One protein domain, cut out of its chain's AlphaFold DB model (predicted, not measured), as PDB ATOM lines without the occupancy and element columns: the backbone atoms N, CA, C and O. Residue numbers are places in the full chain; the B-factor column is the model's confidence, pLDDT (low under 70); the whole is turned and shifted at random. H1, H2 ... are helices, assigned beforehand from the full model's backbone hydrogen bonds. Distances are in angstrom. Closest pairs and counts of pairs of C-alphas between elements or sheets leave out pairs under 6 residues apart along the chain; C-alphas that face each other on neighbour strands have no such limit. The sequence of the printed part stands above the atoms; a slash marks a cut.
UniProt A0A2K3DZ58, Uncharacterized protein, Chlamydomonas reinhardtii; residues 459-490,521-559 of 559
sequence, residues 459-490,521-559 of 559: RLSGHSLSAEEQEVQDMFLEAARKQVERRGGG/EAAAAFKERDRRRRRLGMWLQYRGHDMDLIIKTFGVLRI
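AT A GLANCE: This is residues 459 to 490 and 521 to 559 of the 559 residues of an uncharacterized protein of Chlamydomonas reinhardtii (UniProt A0A2K3DZ58). Two long helices meet at a steep angle, H1 with its last part over the middle of H2, and the short helix H3 folds back from the end of H2 in a helical hairpin, packing on the second half of H2. The whole is elongated, with the beginnings of H1 and H2 towards opposite ends of its length. The printed part has 71 residues with three named helices, H1, H2, H3 in chain order, and no named strand: the class is all helix. It is only just compact, close to loose, with a radius of gyration of the C-alphas of 13.1 A, and the C-alphas span 41 by 24 by 21 A.

IN THESE COORDINATES: After residues 459 to 466, H1 takes residues 467 to 488, from C-alpha 467 at (125.529, 92.867, 86.970), and is 31.2 A long. Beyond the cut, H2 takes residues 521 to 542, from C-alpha 521 at (91.118, 87.975, 109.000), and is 31.7 A long. H3 takes residues 547 to 557 and ends with C-alpha 557 at (108.618, 92.950, 99.152).

HOW THE PARTS SIT: H1, with residues 480 to 488 alone, touches residues 532 to 536 of H2; the closest C-alphas, of Val 484 and Arg 532, are 6.4 A apart. The two run opposite ways at a steep tilt of 56 degrees. H1 and H3 only just touch, with 3 pairs of C-alphas within 8 A, the closest those of Arg 481 and Leu 557 at 7.4 A; they are about perpendicular, at 77 degrees. H2, with residues 533 to 541 alone, touches H3, closest at the C-alphas of Gly 537 and Ile 550, 6.0 A apart; this hairpin has a steep tilt of 42 degrees, opposite ways. The helix packing is mostly crossed, with 0 of these 3 pairs at a shallow tilt. Every O i to N i+4 pair is within hydrogen-bond range in H2 and H3, and 17 of 18 are in H1.

THE WHOLE: The two farthest C-alphas, of Ser 466 and Glu 521, are 42.0 A apart. Residues 491 to 520 are not printed, and C-alphas 490 and 521 are 19.5 A apart across this cut, which lies in the link from H1 to H2. The link from H2 to H3 is tight. The mean pLDDT of the printed part is 91.8, with residues 489 to 490 under 70.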
ATOM      1  N   ARG A 459     120.125 100.727  94.198       90.12
ATOM      2  CA  ARG A 459     118.963 100.908  93.324       90.12
ATOM      3  C   ARG A 459     118.078  99.670  93.443       90.12
ATOM      4  O   ARG A 459     118.566  98.558  93.332       90.12
ATOM      5  N   LEU A 460     116.783  99.867  93.696       90.00
ATOM      6  CA  LEU A 460     115.792  98.777  93.788       90.00
ATOM      7  C   LEU A 460     114.873  98.693  92.561       90.00
ATOM      8  O   LEU A 460     114.000  97.835  92.491       90.00
ATOM      9  N   SER A 461     115.021  99.628  91.623       83.94
ATOM     10  CA  SER A 461     114.162  99.768  90.450       83.94
ATOM     11  C   SER A 461     114.946 100.399  89.302       83.94
ATOM     12  O   SER A 461     115.483 101.498  89.455       83.94
ATOM     13  N   GLY A 462     114.973  99.713  88.163       80.12
ATOM     14  CA  GLY A 462     115.642 100.118  86.929       80.12
ATOM     15  C   GLY A 462     115.914  98.885  86.067       80.12
ATOM     16  O   GLY A 462     116.173  97.817  86.605       80.12
ATOM     17  N   HIS A 463     115.824  99.009  84.742       75.50
ATOM     18  CA  HIS A 463     116.118  97.910  83.802       75.50
ATOM     19  C   HIS A 463     117.560  97.964  83.260       75.50
ATOM     20  O   HIS A 463     117.909  97.240  82.336       75.50
ATOM     21  N   SER A 464     118.388  98.847  83.823       84.12
ATOM     22  CA  SER A 464     119.747  99.166  83.377       84.12
ATOM     23  C   SER A 464     120.719  99.253  84.559       84.12
ATOM     24  O   SER A 464     121.468 100.220  84.708       84.12
ATOM     25  N   LEU A 465     120.666  98.253  85.439       87.19
ATOM     26  CA  LEU A 465     121.680  98.046  86.472       87.19
ATOM     27  C   LEU A 465     122.836  97.238  85.883       87.19
ATOM     28  O   LEU A 465     122.619  96.387  85.019       87.19
ATOM     29  N   SER A 466     124.062  97.492  86.341       90.38
ATOM     30  CA  SER A 466     125.167  96.577  86.039       90.38
ATOM     31  C   SER A 466     124.954  95.242  86.764       90.38
ATOM     32  O   SER A 466     124.250  95.185  87.772       90.38
ATOM     33  N   ALA A 467     125.593  94.167  86.293       90.25
ATOM     34  CA  ALA A 467     125.529  92.867  86.970       90.25
ATOM     35  C   ALA A 467     125.992  92.952  88.444       90.25
ATOM     36  O   ALA A 467     125.417  92.307  89.316       90.25
ATOM     37  N   GLU A 468     126.977  93.810  88.731       87.81
ATOM     38  CA  GLU A 468     127.466  94.091  90.087       87.81
ATOM     39  C   GLU A 468     126.429  94.859  90.931       87.81
ATOM     40  O   GLU A 468     126.189  94.512  92.088       87.81
ATOM     41  N   GLU A 469     125.764  95.876  90.360       89.31
ATOM     42  CA  GLU A 469     124.660  96.590  91.026       89.31
ATOM     43  C   GLU A 469     123.467  95.651  91.300       89.31
ATOM     44  O   GLU A 469     122.801  95.794  92.328       89.31
ATOM     45  N   GLN A 470     123.226  94.669  90.424       92.31
ATOM     46  CA  GLN A 470     122.181  93.660  90.589       92.31
ATOM     47  C   GLN A 470     122.512  92.653  91.706       92.31
ATOM     48  O   GLN A 470     121.663  92.425  92.564       92.31
ATOM     49  N   GLU A 471     123.741  92.124  91.789       91.88
ATOM     50  CA  GLU A 471     124.169  91.262  92.912       91.88
ATOM     51  C   GLU A 471     124.022  91.991  94.264       91.88
ATOM     52  O   GLU A 471     123.510  91.448  95.249       91.88
ATOM     53  N   VAL A 472     124.410  93.272  94.296       91.62
ATOM     54  CA  VAL A 472     124.247  94.171  95.448       91.62
ATOM     55  C   VAL A 472     122.770  94.347  95.824       91.62
ATOM     56  O   VAL A 472     122.436  94.301  97.013       91.62
ATOM     57  N   GLN A 473     121.881  94.528  94.843       93.69
ATOM     58  CA  GLN A 473     120.435  94.616  95.057       93.69
ATOM     59  C   GLN A 473     119.854  93.301  95.599       93.69
ATOM     60  O   GLN A 473     119.101  93.326  96.579       93.69
ATOM     61  N   ASP A 474     120.193  92.167  94.989       94.75
ATOM     62  CA  ASP A 474     119.622  90.864  95.328       94.75
ATOM     63  C   ASP A 474     120.026  90.434  96.745       94.75
ATOM     64  O   ASP A 474     119.157  90.079  97.546       94.75
ATOM     65  N   MET A 475     121.300  90.601  97.125       94.88
ATOM     66  CA  MET A 475     121.767  90.347  98.495       94.88
ATOM     67  C   MET A 475     121.052  91.234  99.533       94.88
ATOM     68  O   MET A 475     120.733  90.784 100.640       94.88
ATOM     69  N   PHE A 476     120.772  92.499  99.198       95.81
ATOM     70  CA  PHE A 476     120.010  93.393 100.074       95.81
ATOM     71  C   PHE A 476     118.556  92.927 100.246       95.81
ATOM     72  O   PHE A 476     118.050  92.886 101.372       95.81
ATOM     73  N   LEU A 477     117.891  92.547  99.151       96.00
ATOM     74  CA  LEU A 477     116.506  92.071  99.172       96.00
ATOM     75  C   LEU A 477     116.367  90.716  99.880       96.00
ATOM     76  O   LEU A 477     115.428  90.546 100.661       96.00
ATOM     77  N   GLU A 478     117.296  89.779  99.677       96.62
ATOM     78  CA  GLU A 478     117.316  88.485 100.372       96.62
ATOM     79  C   GLU A 478     117.429  88.677 101.890       96.62
ATOM     80  O   GLU A 478     116.626  88.151 102.663       96.62
ATOM     81  N   ALA A 479     118.374  89.502 102.343       95.50
ATOM     82  CA  ALA A 479     118.541  89.777 103.763       95.50
ATOM     83  C   ALA A 479     117.349  90.534 104.372       95.50
ATOM     84  O   ALA A 479     117.016  90.307 105.538       95.50
ATOM     85  N   ALA A 480     116.693  91.414 103.606       95.38
ATOM     86  CA  ALA A 480     115.469  92.084 104.036       95.38
ATOM     87  C   ALA A 480     114.308  91.082 104.204       95.38
ATOM     88  O   ALA A 480     113.632  91.119 105.234       95.38
ATOM     89  N   ARG A 481     114.130  90.131 103.270       95.81
ATOM     90  CA  ARG A 481     113.175  89.007 103.403       95.81
ATOM     91  C   ARG A 481     113.473  88.176 104.649       95.81
ATOM     92  O   ARG A 481     112.623  88.062 105.530       95.81
ATOM     93  N   LYS A 482     114.721  87.728 104.800       95.06
ATOM     94  CA  LYS A 482     115.202  86.954 105.954       95.06
ATOM     95  C   LYS A 482     114.980  87.674 107.287       95.06
ATOM     96  O   LYS A 482     114.694  87.040 108.300       95.06
ATOM     97  N   GLN A 483     115.094  89.003 107.316       94.31
ATOM     98  CA  GLN A 483     114.816  89.799 108.512       94.31
ATOM     99  C   GLN A 483     113.314  89.864 108.841       94.31
ATOM    100  O   GLN A 483     112.954  89.808 110.020       94.31
ATOM    101  N   VAL A 484     112.444  89.951 107.828       94.12
ATOM    102  CA  VAL A 484     110.984  89.856 108.000       94.12
ATOM    103  C   VAL A 484     110.600  88.463 108.510       94.12
ATOM    104  O   VAL A 484     109.877  88.360 109.498       94.12
ATOM    105  N   GLU A 485     111.145  87.397 107.921       92.19
ATOM    106  CA  GLU A 485     110.903  86.001 108.316       92.19
ATOM    107  C   GLU A 485     111.328  85.718 109.764       92.19
ATOM    108  O   GLU A 485     110.514  85.256 110.568       92.19
ATOM    109  N   ARG A 486     112.568  86.078 110.144       89.81
ATOM    110  CA  ARG A 486     113.123  85.832 111.491       89.81
ATOM    111  C   ARG A 486     112.310  86.452 112.630       89.81
ATOM    112  O   ARG A 486     112.427  85.984 113.760       89.81
ATOM    113  N   ARG A 487     111.527  87.506 112.372       79.31
ATOM    114  CA  ARG A 487     110.612  88.110 113.362       79.31
ATOM    115  C   ARG A 487     109.128  87.844 113.098       79.31
ATOM    116  O   ARG A 487     108.335  88.053 114.011       79.31
ATOM    117  N   GLY A 488     108.748  87.388 111.908       74.56
ATOM    118  CA  GLY A 488     107.390  86.944 111.598       74.56
ATOM    119  C   GLY A 488     107.082  85.565 112.186       74.56
ATOM    120  O   GLY A 488     106.065  85.402 112.847       74.56
ATOM    121  N   GLY A 489     107.983  84.591 112.010       65.00
ATOM    122  CA  GLY A 489     107.740  83.198 112.416       65.00
ATOM    123  C   GLY A 489     107.804  82.924 113.925       65.00
ATOM    124  O   GLY A 489     107.209  81.965 114.398       65.00
ATOM    125  N   GLY A 490     108.499  83.762 114.702       58.19
ATOM    126  CA  GLY A 490     108.710  83.526 116.140       58.19
ATOM    127  C   GLY A 490     107.576  83.987 117.066       58.19
ATOM    128  O   GLY A 490     107.630  83.709 118.258       58.19
ATOM    129  N   GLU A 521      89.877  88.487 109.588       89.75
ATOM    130  CA  GLU A 521      91.118  87.975 109.000       89.75
ATOM    131  C   GLU A 521      91.842  89.052 108.176       89.75
ATOM    132  O   GLU A 521      93.038  89.279 108.378       89.75
ATOM    133  N   ALA A 522      91.132  89.793 107.318       92.31
ATOM    134  CA  ALA A 522      91.712  90.887 106.537       92.31
ATOM    135  C   ALA A 522      92.296  92.000 107.431       92.31
ATOM    136  O   ALA A 522      93.411  92.478 107.191       92.31
ATOM    137  N   ALA A 523      91.595  92.373 108.506       89.94
ATOM    138  CA  ALA A 523      92.074  93.340 109.491       89.94
ATOM    139  C   ALA A 523      93.300  92.820 110.266       89.94
ATOM    140  O   ALA A 523      94.247  93.578 110.504       89.94
ATOM    141  N   ALA A 524      93.331  91.535 110.628       89.00
ATOM    142  CA  ALA A 524      94.486  90.903 111.264       89.00
ATOM    143  C   ALA A 524      95.705  90.855 110.322       89.00
ATOM    144  O   ALA A 524      96.814  91.231 110.723       89.00
ATOM    145  N   ALA A 525      95.498  90.486 109.056       90.69
ATOM    146  CA  ALA A 525      96.526  90.482 108.020       90.69
ATOM    147  C   ALA A 525      97.091  91.889 107.768       90.69
ATOM    148  O   ALA A 525      98.310  92.055 107.682       90.69
ATOM    149  N   PHE A 526      96.240  92.921 107.730       93.06
ATOM    150  CA  PHE A 526      96.670  94.319 107.627       93.06
ATOM    151  C   PHE A 526      97.501  94.761 108.843       93.06
ATOM    152  O   PHE A 526      98.591  95.318 108.675       93.06
ATOM    153  N   LYS A 527      97.047  94.454 110.068       91.06
ATOM    154  CA  LYS A 527      97.784  94.755 111.311       91.06
ATOM    155  C   LYS A 527      99.157  94.070 111.337       91.06
ATOM    156  O   LYS A 527     100.148  94.705 111.697       91.06
ATOM    157  N   GLU A 528      99.265  92.804 110.927       90.94
ATOM    158  CA  GLU A 528     100.558  92.102 110.866       90.94
ATOM    159  C   GLU A 528     101.463  92.625 109.739       90.94
ATOM    160  O   GLU A 528     102.671  92.783 109.938       90.94
ATOM    161  N   ARG A 529     100.893  92.971 108.581       93.31
ATOM    162  CA  ARG A 529     101.608  93.627 107.481       93.31
ATOM    163  C   ARG A 529     102.252  94.940 107.944       93.31
ATOM    164  O   ARG A 529     103.459  95.125 107.772       93.31
ATOM    165  N   ASP A 530     101.505  95.800 108.632       94.06
ATOM    166  CA  ASP A 530     102.043  97.049 109.181       94.06
ATOM    167  C   ASP A 530     103.100  96.811 110.283       94.06
ATOM    168  O   ASP A 530     104.178  97.412 110.265       94.06
ATOM    169  N   ARG A 531     102.890  95.834 111.181       92.81
ATOM    170  CA  ARG A 531     103.927  95.406 112.145       92.81
ATOM    171  C   ARG A 531     105.216  94.953 111.450       92.81
ATOM    172  O   ARG A 531     106.304  95.166 111.992       92.81
ATOM    173  N   ARG A 532     105.147  94.307 110.278       94.19
ATOM    174  CA  ARG A 532     106.333  93.940 109.477       94.19
ATOM    175  C   ARG A 532     107.006  95.176 108.879       94.19
ATOM    176  O   ARG A 532     108.221  95.301 109.038       94.19
ATOM    177  N   ARG A 533     106.245  96.120 108.302       95.81
ATOM    178  CA  ARG A 533     106.766  97.415 107.811       95.81
ATOM    179  C   ARG A 533     107.533  98.171 108.889       95.81
ATOM    180  O   ARG A 533     108.705  98.478 108.688       95.81
ATOM    181  N   ARG A 534     106.919  98.411 110.057       95.56
ATOM    182  CA  ARG A 534     107.551  99.146 111.171       95.56
ATOM    183  C   ARG A 534     108.851  98.474 111.634       95.56
ATOM    184  O   ARG A 534     109.868  99.147 111.795       95.56
ATOM    185  N   ARG A 535     108.846  97.140 111.786       94.50
ATOM    186  CA  ARG A 535     110.032  96.353 112.186       94.50
ATOM    187  C   ARG A 535     111.159  96.415 111.148       94.50
ATOM    188  O   ARG A 535     112.312  96.604 111.536       94.50
ATOM    189  N   LEU A 536     110.853  96.272 109.854       96.19
ATOM    190  CA  LEU A 536     111.864  96.344 108.792       96.19
ATOM    191  C   LEU A 536     112.394  97.774 108.611       96.19
ATOM    192  O   LEU A 536     113.604  97.961 108.508       96.19
ATOM    193  N   GLY A 537     111.511  98.777 108.636       96.88
ATOM    194  CA  GLY A 537     111.872 100.190 108.527       96.88
ATOM    195  C   GLY A 537     112.839 100.626 109.624       96.88
ATOM    196  O   GLY A 537     113.917 101.125 109.317       96.88
ATOM    197  N   MET A 538     112.521 100.332 110.889       97.06
ATOM    198  CA  MET A 538     113.399 100.625 112.028       97.06
ATOM    199  C   MET A 538     114.775  99.942 111.902       97.06
ATOM    200  O   MET A 538     115.805 100.545 112.207       97.06
ATOM    201  N   TRP A 539     114.819  98.698 111.415       96.31
ATOM    202  CA  TRP A 539     116.071  97.958 111.206       96.31
ATOM    203  C   TRP A 539     116.935  98.545 110.079       96.31
ATOM    204  O   TRP A 539     118.150  98.683 110.246       96.31
ATOM    205  N   LEU A 540     116.324  98.939 108.956       96.94
ATOM    206  CA  LEU A 540     117.014  99.626 107.859       96.94
ATOM    207  C   LEU A 540     117.504 101.021 108.288       96.94
ATOM    208  O   LEU A 540     118.659 101.374 108.037       96.94
ATOM    209  N   GLN A 541     116.672 101.782 109.004       96.75
ATOM    210  CA  GLN A 541     117.001 103.117 109.509       96.75
ATOM    211  C   GLN A 541     118.184 103.083 110.491       96.75
ATOM    212  O   GLN A 541     119.113 103.880 110.365       96.75
ATOM    213  N   TYR A 542     118.237 102.107 111.407       96.62
ATOM    214  CA  TYR A 542     119.374 101.910 112.323       96.62
ATOM    215  C   TYR A 542     120.712 101.656 111.588       96.62
ATOM    216  O   TYR A 542     121.802 102.022 112.054       96.62
ATOM    217  N   ARG A 543     120.643 101.061 110.392       96.44
ATOM    218  CA  ARG A 543     121.791 100.839 109.497       96.44
ATOM    219  C   ARG A 543     122.138 102.053 108.625       96.44
ATOM    220  O   ARG A 543     123.179 102.030 107.967       96.44
ATOM    221  N   GLY A 544     121.350 103.125 108.706       96.81
ATOM    222  CA  GLY A 544     121.573 104.409 108.040       96.81
ATOM    223  C   GLY A 544     121.005 104.499 106.625       96.81
ATOM    224  O   GLY A 544     121.478 105.332 105.855       96.81
ATOM    225  N   HIS A 545     120.064 103.622 106.257       97.31
ATOM    226  CA  HIS A 545     119.430 103.649 104.936       97.31
ATOM    227  C   HIS A 545     118.472 104.833 104.788       97.31
ATOM    228  O   HIS A 545     117.824 105.243 105.749       97.31
ATOM    229  N   ASP A 546     118.401 105.363 103.568       96.12
ATOM    230  CA  ASP A 546     117.518 106.469 103.183       96.12
ATOM    231  C   ASP A 546     116.041 106.028 103.243       96.12
ATOM    232  O   ASP A 546     115.717 104.890 102.887       96.12
ATOM    233  N   MET A 547     115.137 106.919 103.660       96.50
ATOM    234  CA  MET A 547     113.701 106.622 103.743       96.50
ATOM    235  C   MET A 547     113.116 106.247 102.378       96.50
ATOM    236  O   MET A 547     112.289 105.339 102.303       96.50
ATOM    237  N   ASP A 548     113.611 106.850 101.295       96.12
ATOM    238  CA  ASP A 548     113.226 106.492  99.926       96.12
ATOM    239  C   ASP A 548     113.540 105.026  99.599       96.12
ATOM    240  O   ASP A 548     112.753 104.337  98.946       96.12
ATOM    241  N   LEU A 549     114.698 104.534 100.054       95.62
ATOM    242  CA  LEU A 549     115.106 103.144  99.859       95.62
ATOM    243  C   LEU A 549     114.223 102.207 100.688       95.62
ATOM    244  O   LEU A 549     113.792 101.166 100.196       95.62
ATOM    245  N   ILE A 550     113.914 102.598 101.926       96.69
ATOM    246  CA  ILE A 550     113.048 101.850 102.843       96.69
ATOM    247  C   ILE A 550     111.636 101.700 102.254       96.69
ATOM    248  O   ILE A 550     111.133 100.580 102.147       96.69
ATOM    249  N   ILE A 551     111.033 102.795 101.781       96.50
ATOM    250  CA  ILE A 551     109.700 102.797 101.157       96.50
ATOM    251  C   ILE A 551     109.685 101.932  99.887       96.50
ATOM    252  O   ILE A 551     108.796 101.093  99.722       96.50
ATOM    253  N   LYS A 552     110.699 102.057  99.018       96.50
ATOM    254  CA  LYS A 552     110.843 101.199  97.825       96.50
ATOM    255  C   LYS A 552     110.993  99.721  98.194       96.50
ATOM    256  O   LYS A 552     110.390  98.872  97.541       96.50
ATOM    257  N   THR A 553     111.719  99.408  99.271       96.31
ATOM    258  CA  THR A 553     111.857  98.034  99.784       96.31
ATOM    259  C   THR A 553     110.499  97.453 100.179       96.31
ATOM    260  O   THR A 553     110.212  96.304  99.850       96.31
ATOM    261  N   PHE A 554     109.625  98.236 100.826       96.38
ATOM    262  CA  PHE A 554     108.272  97.780 101.171       96.38
ATOM    263  C   PHE A 554     107.447  97.436  99.924       96.38
ATOM    264  O   PHE A 554     106.811  96.384  99.888       96.38
ATOM    265  N   GLY A 555     107.518  98.274  98.883       95.62
ATOM    266  CA  GLY A 555     106.866  98.015  97.595       95.62
ATOM    267  C   GLY A 555     107.360  96.729  96.924       95.62
ATOM    268  O   GLY A 555     106.549  95.880  96.555       95.62
ATOM    269  N   VAL A 556     108.682  96.540  96.833       95.75
ATOM    270  CA  VAL A 556     109.302  95.346  96.219       95.75
ATOM    271  C   VAL A 556     108.968  94.063  96.985       95.75
ATOM    272  O   VAL A 556     108.683  93.037  96.372       95.75
ATOM    273  N   LEU A 557     108.967  94.106  98.320       95.44
ATOM    274  CA  LEU A 557     108.618  92.950  99.152       95.44
ATOM    275  C   LEU A 557     107.103  92.720  99.283       95.44
ATOM    276  O   LEU A 557     106.699  91.739  99.901       95.44
ATOM    277  N   ARG A 558     106.271  93.614  98.727       95.00
ATOM    278  CA  ARG A 558     104.803  93.642  98.877       95.00
ATOM    279  C   ARG A 558     104.321  93.607 100.337       95.00
ATOM    280  O   ARG A 558     103.162  93.272 100.587       95.00
ATOM    281  N   ILE A 559     105.178  93.996 101.286       91.19
ATOM    282  CA  ILE A 559     104.795  94.190 102.691       91.19
ATOM    283  C   ILE A 559     104.132  95.536 102.902       91.19
ATOM    284  O   ILE A 559     103.909  96.324 101.956       91.19
TER     285      ILE A 559